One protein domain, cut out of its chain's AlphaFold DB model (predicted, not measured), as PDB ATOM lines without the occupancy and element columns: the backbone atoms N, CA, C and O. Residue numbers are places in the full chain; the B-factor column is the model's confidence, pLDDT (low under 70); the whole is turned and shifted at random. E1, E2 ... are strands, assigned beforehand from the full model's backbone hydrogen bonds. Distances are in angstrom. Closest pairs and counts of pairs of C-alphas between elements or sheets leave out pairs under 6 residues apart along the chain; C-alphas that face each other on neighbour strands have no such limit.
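This is residues 400 to 452 of the 465 residues of the protein "Cell surface protein" of Lactobacillus pasteurii DSM 23907 = CRBIP 24.76 (UniProt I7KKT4). A long, thin ribbon of two antiparallel strand paths: E1 and then E2 run out, a turn at the far end folds the backbone over, and E3 and then E4 run back beside them. At the starting end the short E5 folds back beside E4. The printed part has 53 residues with five named strands, E1 to E5 along the chain, and no named helix; the class is all strand. Two antiparallel sheets, E1 - E4 - E5 and E2 - E3, follow each other along a rod of 58 by 18 by 13 A, extended, with a radius of gyration of the C-alphas of 19.3 A.

Start at E1, residues 400 to 408, which runs on into E2, residues 411 to 415, at 14 degrees. E2 forms a hairpin with E3, residues 421 to 427, antiparallel at 172 degrees; find N 412 and O 426 2.8 A apart, within hydrogen-bond range. Next comes E4, residues 431 to 440, antiparallel to E1 at 157 degrees, with N 404 and O 435 at 2.9 A. E4 forms a hairpin with E5, residues 446 to 448, at 138 degrees, with N 438 and O 447 at 2.9 A. E1 and E3 are apart, as are E2 and E4.

Find C-alpha 400 at (105.399, 9.939, 22.661); E1 runs 26.8 A from there. E2 spans 12.7 A and E3 15.1 A. E4 spans 29.3 A, and E5 6.1 A, to C-alpha 448 at (107.416, -1.895, 22.463).

The farthest C-alphas, of Asp 418 and Ser 442, are 58.7 A apart. The printed part has no cut, and its four links between strands are tight. Confidence is low, under 70, at residues 400 to 403 and 434 to 452.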
ATOM      1  N   SER A 400     106.807  10.070  22.284       45.28
ATOM      2  CA  SER A 400     105.399   9.939  22.661       45.28
ATOM      3  C   SER A 400     105.054   8.518  23.124       45.28
ATOM      4  O   SER A 400     105.595   7.523  22.636       45.28
ATOM      5  N   ILE A 401     104.139   8.397  24.095       46.19
ATOM      6  CA  ILE A 401     103.637   7.095  24.558       46.19
ATOM      7  C   ILE A 401     102.553   6.617  23.597       46.19
ATOM      8  O   ILE A 401     101.569   7.315  23.349       46.19
ATOM      9  N   VAL A 402     102.706   5.394  23.102       53.16
ATOM     10  CA  VAL A 402     101.727   4.731  22.241       53.16
ATOM     11  C   VAL A 402     101.236   3.443  22.884       53.16
ATOM     12  O   VAL A 402     101.928   2.810  23.681       53.16
ATOM     13  N   THR A 403     100.014   3.046  22.546       60.47
ATOM     14  CA  THR A 403      99.398   1.813  23.042       60.47
ATOM     15  C   THR A 403      98.964   0.949  21.866       60.47
ATOM     16  O   THR A 403      98.524   1.460  20.837       60.47
ATOM     17  N   GLU A 404      99.116  -0.363  22.004       79.62
ATOM     18  CA  GLU A 404      98.624  -1.352  21.049       79.62
ATOM     19  C   GLU A 404      97.740  -2.354  21.785       79.62
ATOM     20  O   GLU A 404      98.064  -2.787  22.891       79.62
ATOM     21  N   SER A 405      96.623  -2.716  21.159       75.19
ATOM     22  CA  SER A 405      95.701  -3.735  21.655       75.19
ATOM     23  C   SER A 405      95.452  -4.782  20.575       75.19
ATOM     24  O   SER A 405      95.253  -4.436  19.410       75.19
ATOM     25  N   LYS A 406      95.444  -6.056  20.964       81.19
ATOM     26  CA  LYS A 406      95.046  -7.190  20.129       81.19
ATOM     27  C   LYS A 406      93.933  -7.960  20.814       81.19
ATOM     28  O   LYS A 406      93.981  -8.193  22.018       81.19
ATOM     29  N   THR A 407      92.956  -8.379  20.027       88.69
ATOM     30  CA  THR A 407      91.813  -9.152  20.506       88.69
ATOM     31  C   THR A 407      91.905 -10.567  19.961       88.69
ATOM     32  O   THR A 407      92.081 -10.755  18.758       88.69
ATOM     33  N   VAL A 408      91.788 -11.552  20.847       91.56
ATOM     34  CA  VAL A 408      91.713 -12.974  20.509       91.56
ATOM     35  C   VAL A 408      90.296 -13.451  20.796       91.56
ATOM     36  O   VAL A 408      89.777 -13.250  21.894       91.56
ATOM     37  N   THR A 409      89.666 -14.071  19.806       89.81
ATOM     38  CA  THR A 409      88.303 -14.610  19.889       89.81
ATOM     39  C   THR A 409      88.335 -16.129  19.776       89.81
ATOM     40  O   THR A 409      89.089 -16.660  18.964       89.81
ATOM     41  N   GLU A 410      87.481 -16.813  20.532       91.50
ATOM     42  CA  GLU A 410      87.243 -18.252  20.404       91.50
ATOM     43  C   GLU A 410      85.798 -18.479  19.949       91.50
ATOM     44  O   GLU A 410      84.860 -17.853  20.451       91.50
ATOM     45  N   THR A 411      85.626 -19.342  18.951       93.12
ATOM     46  CA  THR A 411      84.318 -19.769  18.453       93.12
ATOM     47  C   THR A 411      84.331 -21.278  18.279       93.12
ATOM     48  O   THR A 411      85.193 -21.810  17.582       93.12
ATOM     49  N   ILE A 412      83.396 -21.964  18.931       91.25
ATOM     50  CA  ILE A 412      83.250 -23.417  18.861       91.25
ATOM     51  C   ILE A 412      82.054 -23.731  17.973       91.25
ATOM     52  O   ILE A 412      80.924 -23.369  18.301       91.25
ATOM     53  N   HIS A 413      82.322 -24.425  16.869       93.06
ATOM     54  CA  HIS A 413      81.308 -24.928  15.952       93.06
ATOM     55  C   HIS A 413      80.905 -26.348  16.340       93.06
ATOM     56  O   HIS A 413      81.754 -27.224  16.503       93.06
ATOM     57  N   TYR A 414      79.602 -26.585  16.437       88.62
ATOM     58  CA  TYR A 414      79.049 -27.902  16.727       88.62
ATOM     59  C   TYR A 414      78.545 -28.520  15.429       88.62
ATOM     60  O   TYR A 414      77.582 -28.023  14.840       88.62
ATOM     61  N   VAL A 415      79.187 -29.597  14.979       92.94
ATOM     62  CA  VAL A 415      78.881 -30.261  13.705       92.94
ATOM     63  C   VAL A 415      78.722 -31.769  13.884       92.94
ATOM     64  O   VAL A 415      79.425 -32.381  14.689       92.94
ATOM     65  N   TYR A 416      77.788 -32.361  13.145       88.56
ATOM     66  CA  TYR A 416      77.663 -33.811  13.005       88.56
ATOM     67  C   TYR A 416      78.741 -34.358  12.052       88.56
ATOM     68  O   TYR A 416      79.417 -33.598  11.358       88.56
ATOM     69  N   GLU A 417      78.900 -35.685  11.997       93.06
ATOM     70  CA  GLU A 417      79.889 -36.357  11.133       93.06
ATOM     71  C   GLU A 417      79.701 -36.029   9.641       93.06
ATOM     72  O   GLU A 417      80.670 -35.940   8.891       93.06
ATOM     73  N   ASP A 418      78.461 -35.776   9.215       91.94
ATOM     74  CA  ASP A 418      78.127 -35.371   7.846       91.94
ATOM     75  C   ASP A 418      78.431 -33.889   7.538       91.94
ATOM     76  O   ASP A 418      78.178 -33.415   6.428       91.94
ATOM     77  N   GLY A 419      78.985 -33.152   8.508       91.62
ATOM     78  CA  GLY A 419      79.324 -31.736   8.404       91.62
ATOM     79  C   GLY A 419      78.141 -30.786   8.600       91.62
ATOM     80  O   GLY A 419      78.324 -29.569   8.501       91.62
ATOM     81  N   THR A 420      76.934 -31.290   8.878       93.44
ATOM     82  CA  THR A 420      75.783 -30.430   9.176       93.44
ATOM     83  C   THR A 420      75.853 -29.859  10.592       93.44
ATOM     84  O   THR A 420      76.458 -30.429  11.499       93.44
ATOM     85  N   LYS A 421      75.246 -28.685  10.785       92.31
ATOM     86  CA  LYS A 421      75.260 -27.965  12.061       92.31
ATOM     87  C   LYS A 421      74.440 -28.718  13.115       92.31
ATOM     88  O   LYS A 421      73.234 -28.888  12.946       92.31
ATOM     89  N   ALA A 422      75.091 -29.110  14.208       90.50
ATOM     90  CA  ALA A 422      74.482 -29.812  15.336       90.50
ATOM     91  C   ALA A 422      73.932 -28.862  16.408       90.50
ATOM     92  O   ALA A 422      72.918 -29.152  17.037       90.50
ATOM     93  N   HIS A 423      74.580 -27.713  16.604       89.50
ATOM     94  CA  HIS A 423      74.142 -26.684  17.543       89.50
ATOM     95  C   HIS A 423      74.641 -25.299  17.115       89.50
ATOM     96  O   HIS A 423      75.520 -25.178  16.260       89.50
ATOM     97  N   ASP A 424      74.065 -24.245  17.692       88.31
ATOM     98  CA  ASP A 424      74.581 -22.884  17.567       88.31
ATOM     99  C   ASP A 424      76.002 -22.749  18.103       88.31
ATOM    100  O   ASP A 424      76.358 -23.354  19.115       88.31
ATOM    101  N   ASP A 425      76.796 -21.933  17.410       91.06
ATOM    102  CA  ASP A 425      78.184 -21.678  17.760       91.06
ATOM    103  C   ASP A 425      78.286 -21.066  19.157       91.06
ATOM    104  O   ASP A 425      77.550 -20.138  19.508       91.06
ATOM    105  N   PHE A 426      79.247 -21.542  19.942       87.12
ATOM    106  CA  PHE A 426      79.612 -20.885  21.189       87.12
ATOM    107  C   PHE A 426      80.687 -19.844  20.894       87.12
ATOM    108  O   PHE A 426      81.776 -20.191  20.447       87.12
ATOM    109  N   VAL A 427      80.389 -18.575  21.160       89.31
ATOM    110  CA  VAL A 427      81.350 -17.474  21.042       89.31
ATOM    111  C   VAL A 427      81.806 -17.085  22.443       89.31
ATOM    112  O   VAL A 427      81.004 -16.614  23.252       89.31
ATOM    113  N   ALA A 428      83.089 -17.285  22.736       80.50
ATOM    114  CA  ALA A 428      83.653 -16.946  24.037       80.50
ATOM    115  C   ALA A 428      83.803 -15.426  24.217       80.50
ATOM    116  O   ALA A 428      83.871 -14.663  23.249       80.50
ATOM    117  N   VAL A 429      83.928 -14.981  25.473       83.44
ATOM    118  CA  VAL A 429      84.315 -13.593  25.778       83.44
ATOM    119  C   VAL A 429      85.716 -13.339  25.206       83.44
ATOM    120  O   VAL A 429      86.639 -14.060  25.584       83.44
ATOM    121  N   PRO A 430      85.909 -12.339  24.324       86.12
ATOM    122  CA  PRO A 430      87.211 -12.089  23.715       86.12
ATOM    123  C   PRO A 430      88.281 -11.731  24.750       86.12
ATOM    124  O   PRO A 430      88.045 -10.913  25.641       86.12
ATOM    125  N   LEU A 431      89.480 -12.291  24.593       82.12
ATOM    126  CA  LEU A 431      90.646 -11.917  25.392       82.12
ATOM    127  C   LEU A 431      91.326 -10.709  24.750       82.12
ATOM    128  O   LEU A 431      91.607 -10.709  23.548       82.12
ATOM    129  N   ILE A 432      91.595  -9.673  25.541       79.25
ATOM    130  CA  ILE A 432      92.215  -8.434  25.061       79.25
ATOM    131  C   ILE A 432      93.622  -8.346  25.636       79.25
ATOM    132  O   ILE A 432      93.799  -8.257  26.849       79.25
ATOM    133  N   PHE A 433      94.615  -8.342  24.756       79.12
ATOM    134  CA  PHE A 433      96.017  -8.171  25.107       79.12
ATOM    135  C   PHE A 433      96.464  -6.763  24.752       79.12
ATOM    136  O   PHE A 433      96.260  -6.316  23.626       79.12
ATOM    137  N   THR A 434      97.103  -6.071  25.690       68.00
ATOM    138  CA  THR A 434      97.562  -4.690  25.492       68.00
ATOM    139  C   THR A 434      99.053  -4.566  25.757       68.00
ATOM    140  O   THR A 434      99.552  -5.187  26.694       68.00
ATOM    141  N   ARG A 435      99.763  -3.734  24.996       67.12
ATOM    142  CA  ARG A 435     101.143  -3.325  25.297       67.12
ATOM    143  C   ARG A 435     101.325  -1.829  25.097       67.12
ATOM    144  O   ARG A 435     100.671  -1.224  24.248       67.12
ATOM    145  N   THR A 436     102.220  -1.235  25.872       55.53
ATOM    146  CA  THR A 436     102.639   0.160  25.702       55.53
ATOM    147  C   THR A 436     103.982   0.203  24.983       55.53
ATOM    148  O   THR A 436     104.780  -0.729  25.077       55.53
ATOM    149  N   GLY A 437     104.227   1.261  24.224       52.53
ATOM    150  CA  GLY A 437     105.500   1.509  23.565       52.53
ATOM    151  C   GLY A 437     105.858   2.984  23.628       52.53
ATOM    152  O   GLY A 437     104.997   3.833  23.867       52.53
ATOM    153  N   VAL A 438     107.130   3.280  23.408       52.91
ATOM    154  CA  VAL A 438     107.627   4.650  23.268       52.91
ATOM    155  C   VAL A 438     107.974   4.859  21.805       52.91
ATOM    156  O   VAL A 438     108.761   4.095  21.243       52.91
ATOM    157  N   ARG A 439     107.349   5.855  21.182       53.12
ATOM    158  CA  ARG A 439     107.635   6.287  19.819       53.12
ATOM    159  C   ARG A 439     108.607   7.456  19.865       53.12
ATOM    160  O   ARG A 439     108.353   8.415  20.580       53.12
ATOM    161  N   ASP A 440     109.670   7.391  19.084       51.78
ATOM    162  CA  ASP A 440     110.451   8.567  18.708       51.78
ATOM    163  C   ASP A 440     109.680   9.316  17.610       51.78
ATOM    164  O   ASP A 440     109.377   8.744  16.564       51.78
ATOM    165  N   ASP A 441     109.300  10.570  17.847       51.19
ATOM    166  CA  ASP A 441     108.487  11.349  16.907       51.19
ATOM    167  C   ASP A 441     109.306  11.864  15.714       51.19
ATOM    168  O   ASP A 441     108.737  12.184  14.669       51.19
ATOM    169  N   SER A 442     110.633  11.930  15.850       48.09
ATOM    170  CA  SER A 442     111.545  12.353  14.785       48.09
ATOM    171  C   SER A 442     111.826  11.225  13.784       48.09
ATOM    172  O   SER A 442     111.948  11.483  12.586       48.09
ATOM    173  N   THR A 443     111.873   9.970  14.250       50.31
ATOM    174  CA  THR A 443     112.138   8.782  13.412       50.31
ATOM    175  C   THR A 443     110.906   7.910  13.166       50.31
ATOM    176  O   THR A 443     110.904   7.080  12.256       50.31
ATOM    177  N   GLY A 444     109.851   8.067  13.965       44.06
ATOM    178  CA  GLY A 444     108.649   7.232  13.947       44.06
ATOM    179  C   GLY A 444     108.839   5.826  14.533       44.06
ATOM    180  O   GLY A 444     107.877   5.053  14.576       44.06
ATOM    181  N   ILE A 445     110.051   5.477  14.978       50.84
ATOM    182  CA  ILE A 445     110.380   4.150  15.506       50.84
ATOM    183  C   ILE A 445     109.704   3.962  16.864       50.84
ATOM    184  O   ILE A 445     109.780   4.831  17.729       50.84
ATOM    185  N   VAL A 446     109.054   2.811  17.055       48.97
ATOM    186  CA  VAL A 446     108.396   2.449  18.315       48.97
ATOM    187  C   VAL A 446     109.125   1.293  18.977       48.97
ATOM    188  O   VAL A 446     109.221   0.204  18.406       48.97
ATOM    189  N   ILE A 447     109.571   1.509  20.209       54.75
ATOM    190  CA  ILE A 447     110.093   0.457  21.077       54.75
ATOM    191  C   ILE A 447     108.940  -0.034  21.950       54.75
ATOM    192  O   ILE A 447     108.401   0.713  22.767       54.75
ATOM    193  N   TRP A 448     108.537  -1.288  21.750       58.31
ATOM    194  CA  TRP A 448     107.416  -1.895  22.463       58.31
ATOM    195  C   TRP A 448     107.852  -2.534  23.780       58.31
ATOM    196  O   TRP A 448     108.838  -3.267  23.834       58.31
ATOM    197  N   GLY A 449     107.061  -2.307  24.824       45.78
ATOM    198  CA  GLY A 449     107.113  -3.061  26.065       45.78
ATOM    199  C   GLY A 449     106.473  -4.445  25.934       45.78
ATOM    200  O   GLY A 449     105.967  -4.846  24.880       45.78
ATOM    201  N   SER A 450     106.492  -5.187  27.038       58.78
ATOM    202  CA  SER A 450     105.855  -6.499  27.121       58.78
ATOM    203  C   SER A 450     104.341  -6.403  26.925       58.78
ATOM    204  O   SER A 450     103.703  -5.418  27.299       58.78
ATOM    205  N   TRP A 451     103.763  -7.460  26.358       69.25
ATOM    206  CA  TRP A 451     102.316  -7.654  26.377       69.25
ATOM    207  C   TRP A 451     101.799  -7.806  27.808       69.25
ATOM    208  O   TRP A 451     102.528  -8.238  28.704       69.25
ATOM    209  N   SER A 452     100.525  -7.461  28.005       54.88
ATOM    210  CA  SER A 452      99.766  -7.774  29.213       54.88
ATOM    211  C   SER A 452      99.882  -9.259  29.561       54.88
ATOM    212  O   SER A 452     100.109 -10.090  28.680       54.88
TER     213      SER A 452